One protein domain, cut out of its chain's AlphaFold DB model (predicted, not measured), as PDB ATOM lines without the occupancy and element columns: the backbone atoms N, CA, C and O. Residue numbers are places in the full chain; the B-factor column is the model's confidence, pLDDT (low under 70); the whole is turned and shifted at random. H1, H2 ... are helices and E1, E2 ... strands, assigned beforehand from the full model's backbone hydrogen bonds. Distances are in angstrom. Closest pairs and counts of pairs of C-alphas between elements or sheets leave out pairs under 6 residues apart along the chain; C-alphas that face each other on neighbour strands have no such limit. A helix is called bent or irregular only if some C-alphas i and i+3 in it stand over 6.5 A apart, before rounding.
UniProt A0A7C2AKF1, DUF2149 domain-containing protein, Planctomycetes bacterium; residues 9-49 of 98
ATOM      1  N   PRO A   9     207.305 172.416 185.498       84.81
ATOM      2  CA  PRO A   9     207.543 172.479 184.062       84.81
ATOM      3  C   PRO A   9     208.783 171.693 183.622       84.81
ATOM      4  O   PRO A   9     208.804 171.143 182.519       84.81
ATOM      5  N   LEU A  10     209.798 171.584 184.487       89.38
ATOM      6  CA  LEU A  10     210.991 170.780 184.227       89.38
ATOM      7  C   LEU A  10     210.704 169.274 184.224       89.38
ATOM      8  O   LEU A  10     211.296 168.548 183.431       89.38
ATOM      9  N   THR A  11     209.777 168.800 185.057       88.62
ATOM     10  CA  THR A  11     209.357 167.388 185.092       88.62
ATOM     11  C   THR A  11     208.586 167.018 183.828       88.62
ATOM     12  O   THR A  11     208.844 165.977 183.221       88.62
ATOM     13  N   VAL A  12     207.686 167.899 183.382       87.19
ATOM     14  CA  VAL A  12     206.949 167.715 182.122       87.19
ATOM     15  C   VAL A  12     207.914 167.705 180.933       87.19
ATOM     16  O   VAL A  12     207.823 166.837 180.062       87.19
ATOM     17  N   LEU A  13     208.886 168.623 180.925       91.69
ATOM     18  CA  LEU A  13     209.916 168.686 179.889       91.69
ATOM     19  C   LEU A  13     210.816 167.442 179.884       91.69
ATOM     20  O   LEU A  13     211.121 166.922 178.812       91.69
ATOM     21  N   ALA A  14     211.209 166.937 181.057       91.75
ATOM     22  CA  ALA A  14     212.024 165.731 181.178       91.75
ATOM     23  C   ALA A  14     211.312 164.492 180.610       91.75
ATOM     24  O   ALA A  14     211.927 163.703 179.895       91.75
ATOM     25  N   ASN A  15     210.008 164.355 180.860       90.69
ATOM     26  CA  ASN A  15     209.211 163.248 180.330       90.69
ATOM     27  C   ASN A  15     209.060 163.326 178.795       90.69
ATOM     28  O   ASN A  15     209.251 162.335 178.084       90.69
ATOM     29  N   LEU A  16     208.797 164.525 178.258       94.94
ATOM     30  CA  LEU A  16     208.724 164.732 176.808       94.94
ATOM     31  C   LEU A  16     210.073 164.465 176.126       94.94
ATOM     32  O   LEU A  16     210.106 163.919 175.023       94.94
ATOM     33  N   PHE A  17     211.177 164.820 176.782       95.31
ATOM     34  CA  PHE A  17     212.520 164.550 176.281       95.31
ATOM     35  C   PHE A  17     212.822 163.047 176.227       95.31
ATOM     36  O   PHE A  17     213.306 162.569 175.203       95.31
ATOM     37  N   ASP A  18     212.477 162.296 177.275       94.88
ATOM     38  CA  ASP A  18     212.661 160.839 177.311       94.88
ATOM     39  C   ASP A  18     211.845 160.134 176.216       94.88
ATOM     40  O   ASP A  18     212.376 159.378 175.397       94.88
ATOM     41  N   THR A  19     210.569 160.505 176.093       95.50
ATOM     42  CA  THR A  19     209.703 160.025 175.006       95.50
ATOM     43  C   THR A  19     210.271 160.397 173.628       95.50
ATOM     44  O   THR A  19     210.247 159.590 172.694       95.50
ATOM     45  N   GLY A  20     210.833 161.602 173.496       97.00
ATOM     46  CA  GLY A  20     211.479 162.084 172.276       97.00
ATOM     47  C   GLY A  20     212.722 161.282 171.887       97.00
ATOM     48  O   GLY A  20     212.917 161.001 170.703       97.00
ATOM     49  N   MET A  21     213.536 160.853 172.855       96.81
ATOM     50  CA  MET A  21     214.699 159.997 172.597       96.81
ATOM     51  C   MET A  21     214.279 158.627 172.057       96.81
ATOM     52  O   MET A  21     214.820 158.175 171.045       96.81
ATOM     53  N   VAL A  22     213.275 157.993 172.671       96.62
ATOM     54  CA  VAL A  22     212.726 156.713 172.188       96.62
ATOM     55  C   VAL A  22     212.161 156.862 170.772       96.62
ATOM     56  O   VAL A  22     212.420 156.022 169.907       96.62
ATOM     57  N   PHE A  23     211.453 157.962 170.498       97.12
ATOM     58  CA  PHE A  23     210.933 158.262 169.165       97.12
ATOM     59  C   PHE A  23     212.048 158.441 168.121       97.12
ATOM     60  O   PHE A  23     211.961 157.884 167.025       97.12
ATOM     61  N   ALA A  24     213.123 159.158 168.457       96.81
ATOM     62  CA  ALA A  24     214.267 159.345 167.565       96.81
ATOM     63  C   ALA A  24     214.954 158.011 167.225       96.81
ATOM     64  O   ALA A  24     215.255 157.751 166.059       96.81
ATOM     65  N   VAL A  25     215.143 157.131 168.215       96.44
ATOM     66  CA  VAL A  25     215.698 155.784 167.997       96.44
ATOM     67  C   VAL A  25     214.780 154.943 167.107       96.44
ATOM     68  O   VAL A  25     215.264 154.253 166.206       96.44
ATOM     69  N   ALA A  26     213.462 155.025 167.306       96.06
ATOM     70  CA  ALA A  26     212.493 154.332 166.461       96.06
ATOM     71  C   ALA A  26     212.557 154.816 165.002       96.06
ATOM     72  O   ALA A  26     212.574 153.993 164.086       96.06
ATOM     73  N   LEU A  27     212.673 156.129 164.777       96.25
ATOM     74  CA  LEU A  27     212.827 156.700 163.438       96.25
ATOM     75  C   LEU A  27     214.141 156.261 162.777       96.25
ATOM     76  O   LEU A  27     214.133 155.855 161.617       96.25
ATOM     77  N   LEU A  28     215.260 156.283 163.508       93.44
ATOM     78  CA  LEU A  28     216.545 155.786 163.004       93.44
ATOM     79  C   LEU A  28     216.471 154.298 162.645       93.44
ATOM     80  O   LEU A  28     216.932 153.899 161.578       93.44
ATOM     81  N   THR A  29     215.830 153.487 163.487       88.56
ATOM     82  CA  THR A  29     215.608 152.056 163.226       88.56
ATOM     83  C   THR A  29     214.740 151.843 161.982       88.56
ATOM     84  O   THR A  29     215.036 150.979 161.152       88.56
ATOM     85  N   ALA A  30     213.696 152.658 161.807       90.69
ATOM     86  CA  ALA A  30     212.841 152.628 160.626       90.69
ATOM     87  C   ALA A  30     213.603 153.028 159.353       90.69
ATOM     88  O   ALA A  30     213.452 152.362 158.332       90.69
ATOM     89  N   LEU A  31     214.464 154.049 159.412       87.12
ATOM     90  CA  LEU A  31     215.319 154.453 158.291       87.12
ATOM     91  C   LEU A  31     216.316 153.348 157.922       87.12
ATOM     92  O   LEU A  31     216.407 152.978 156.755       87.12
ATOM     93  N   VAL A  32     217.007 152.763 158.904       83.69
ATOM     94  CA  VAL A  32     217.904 151.609 158.699       83.69
ATOM     95  C   VAL A  32     217.161 150.448 158.027       83.69
ATOM     96  O   VAL A  32     217.691 149.831 157.102       83.69
ATOM     97  N   SER A  33     215.913 150.200 158.436       82.00
ATOM     98  CA  SER A  33     215.055 149.156 157.859       82.00
ATOM     99  C   SER A  33     214.600 149.484 156.432       82.00
ATOM    100  O   SER A  33     214.635 148.608 155.569       82.00
ATOM    101  N   LEU A  34     214.216 150.738 156.163       77.25
ATOM    102  CA  LEU A  34     213.798 151.218 154.839       77.25
ATOM    103  C   LEU A  34     214.939 151.122 153.826       77.25
ATOM    104  O   LEU A  34     214.744 150.666 152.702       77.25
ATOM    105  N   TYR A  35     216.135 151.520 154.242       79.69
ATOM    106  CA  TYR A  35     217.342 151.417 153.437       79.69
ATOM    107  C   TYR A  35     217.973 150.019 153.504       79.69
ATOM    108  O   TYR A  35     219.067 149.831 152.998       79.69
ATOM    109  N   GLY A  36     217.341 149.016 154.121       67.12
ATOM    110  CA  GLY A  36     217.857 147.644 154.135       67.12
ATOM    111  C   GLY A  36     219.313 147.507 154.608       67.12
ATOM    112  O   GLY A  36     219.981 146.554 154.204       67.12
ATOM    113  N   ILE A  37     219.812 148.443 155.427       64.50
ATOM    114  CA  ILE A  37     221.188 148.421 155.932       64.50
ATOM    115  C   ILE A  37     221.268 147.259 156.915       64.50
ATOM    116  O   ILE A  37     220.760 147.330 158.036       64.50
ATOM    117  N   ARG A  38     221.882 146.156 156.485       63.31
ATOM    118  CA  ARG A  38     222.141 145.008 157.352       63.31
ATOM    119  C   ARG A  38     223.521 145.170 157.965       63.31
ATOM    120  O   ARG A  38     224.527 145.115 157.264       63.31
ATOM    121  N   ILE A  39     223.551 145.371 159.279       57.22
ATOM    122  CA  ILE A  39     224.780 145.285 160.065       57.22
ATOM    123  C   ILE A  39     224.950 143.815 160.439       57.22
ATOM    124  O   ILE A  39     224.380 143.339 161.417       57.22
ATOM    125  N   THR A  40     225.685 143.080 159.613       51.62
ATOM    126  CA  THR A  40     226.164 141.733 159.937       51.62
ATOM    127  C   THR A  40     227.680 141.810 160.071       51.62
ATOM    128  O   THR A  40     228.347 142.267 159.146       51.62
ATOM    129  N   ASP A  41     228.210 141.416 161.229       53.56
ATOM    130  CA  ASP A  41     229.642 141.186 161.475       53.56
ATOM    131  C   ASP A  41     230.597 142.309 161.022       53.56
ATOM    132  O   ASP A  41     231.546 142.091 160.272       53.56
ATOM    133  N   GLY A  42     230.359 143.541 161.491       56.06
ATOM    134  CA  GLY A  42     231.313 144.652 161.338       56.06
ATOM    135  C   GLY A  42     231.433 145.240 159.926       56.06
ATOM    136  O   GLY A  42     232.267 146.116 159.706       56.06
ATOM    137  N   GLN A  43     230.599 144.805 158.983       49.38
ATOM    138  CA  GLN A  43     230.545 145.332 157.620       49.38
ATOM    139  C   GLN A  43     229.196 146.033 157.412       49.38
ATOM    140  O   GLN A  43     228.132 145.425 157.547       49.38
ATOM    141  N   VAL A  44     229.230 147.330 157.096       52.72
ATOM    142  CA  VAL A  44     228.030 148.088 156.719       52.72
ATOM    143  C   VAL A  44     227.736 147.783 155.256       52.72
ATOM    144  O   VAL A  44     228.437 148.267 154.371       52.72
ATOM    145  N   THR A  45     226.713 146.972 154.989       54.22
ATOM    146  CA  THR A  45     226.247 146.749 153.613       54.22
ATOM    147  C   THR A  45     225.264 147.862 153.245       54.22
ATOM    148  O   THR A  45     224.243 147.995 153.929       54.22
ATOM    149  N   PRO A  46     225.543 148.688 152.217       54.09
ATOM    150  CA  PRO A  46     224.650 149.771 151.831       54.09
ATOM    151  C   PRO A  46     223.303 149.244 151.296       54.09
ATOM    152  O   PRO A  46     223.234 148.108 150.813       54.09
ATOM    153  N   PRO A  47     222.234 150.067 151.355       50.94
ATOM    154  CA  PRO A  47     220.960 149.796 150.694       50.94
ATOM    155  C   PRO A  47     221.175 149.284 149.281       50.94
ATOM    156  O   PRO A  47     221.845 149.932 148.477       50.94
ATOM    157  N   SER A  48     220.532 148.168 148.940       56.38
ATOM    158  CA  SER A  48     220.347 147.775 147.542       56.38
ATOM    159  C   SER A  48     219.460 148.821 146.855       56.38
ATOM    160  O   SER A  48     218.243 148.675 146.810       56.38
ATOM    161  N   GLY A  49     220.059 149.924 146.402       50.62
ATOM    162  CA  GLY A  49     219.320 151.065 145.861       50.62
ATOM    163  C   GLY A  49     220.135 152.282 145.415       50.62
ATOM    164  O   GLY A  49     219.553 153.164 144.794       50.62
TER     165      GLY A  49
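AT A GLANCE: This is residues 9 to 49 of the 98 residues of the protein "DUF2149 domain-containing protein" of Planctomycetes bacterium (UniProt A0A7C2AKF1). A small hairpin of two short strands, E1 and E2, is set crosswise at the end of one long helix, H1, which is not bent and makes most of the length of the printed part. Most of H1, residues 9 to 28, sticks out free, and so does the tip of the hairpin, residues 39 to 44. The printed part has 41 residues with one named helix and two named strands, in the order H1, E1, E2 along the chain; the sheet's order is E1 - E2, antiparallel, and the class is mostly helix. The whole is extended, with a radius of gyration of the C-alphas of 15.2 A and spans of 46 by 20 by 8 A.

IN THESE COORDINATES: Strand E1 covers residues 38 to 40, Arg 38 to Thr 40, and measures 5.8 A from first to last C-alpha; C-alpha 38 is at (222.141, 145.008, 157.352). Strand E2 covers residues 43 to 45, Gln 43 to Thr 45, and measures 6.0 A; it ends with C-alpha 45 at (226.247, 146.749, 153.613). Helix H1 covers residues 9 to 34, Pro 9 to Leu 34, 26 residues, and measures 36.7 A from first to last C-alpha. It begins with C-alpha 9 at (207.543, 172.479, 184.062) and is not bent.

HOW THE PARTS SIT: E1 and E2 are antiparallel neighbours and form a hairpin, with an angle of 157 degrees between their N-to-C directions. The C-alphas of Arg 38 and Thr 45 face each other at 5.8 A, and those of Ile 39 and Val 44 at 5.4 A. Across this pair N 43 and O 40 are within hydrogen-bond range, at 3.4 A. Between H1 and E1 there is 1 pair of C-alphas within 8 A, the closest being those of Val 32 and Arg 38, at 8.0 A; the centres of H1 and E1 are 23.2 A from each other. H1 and E2 are apart. In H1 every O i to N i+4 pair is within hydrogen-bond range.

THE WHOLE: The two C-alphas farthest apart are those of Pro 9 and Ser 48, at 45.9 A, and the first and last printed C-alphas, Pro 9 and Gly 49, are 45.3 A apart. The printed part has no cut. The link from H1 to E1, 3 residues, is tight, and so is the link from E1 to E2, 2 residues. The mean pLDDT of the printed part is 79.1; H1 has a mean of 92, E1 of 57 and E2 of 52. Confidence is low, under 70, at residues 36 to 49.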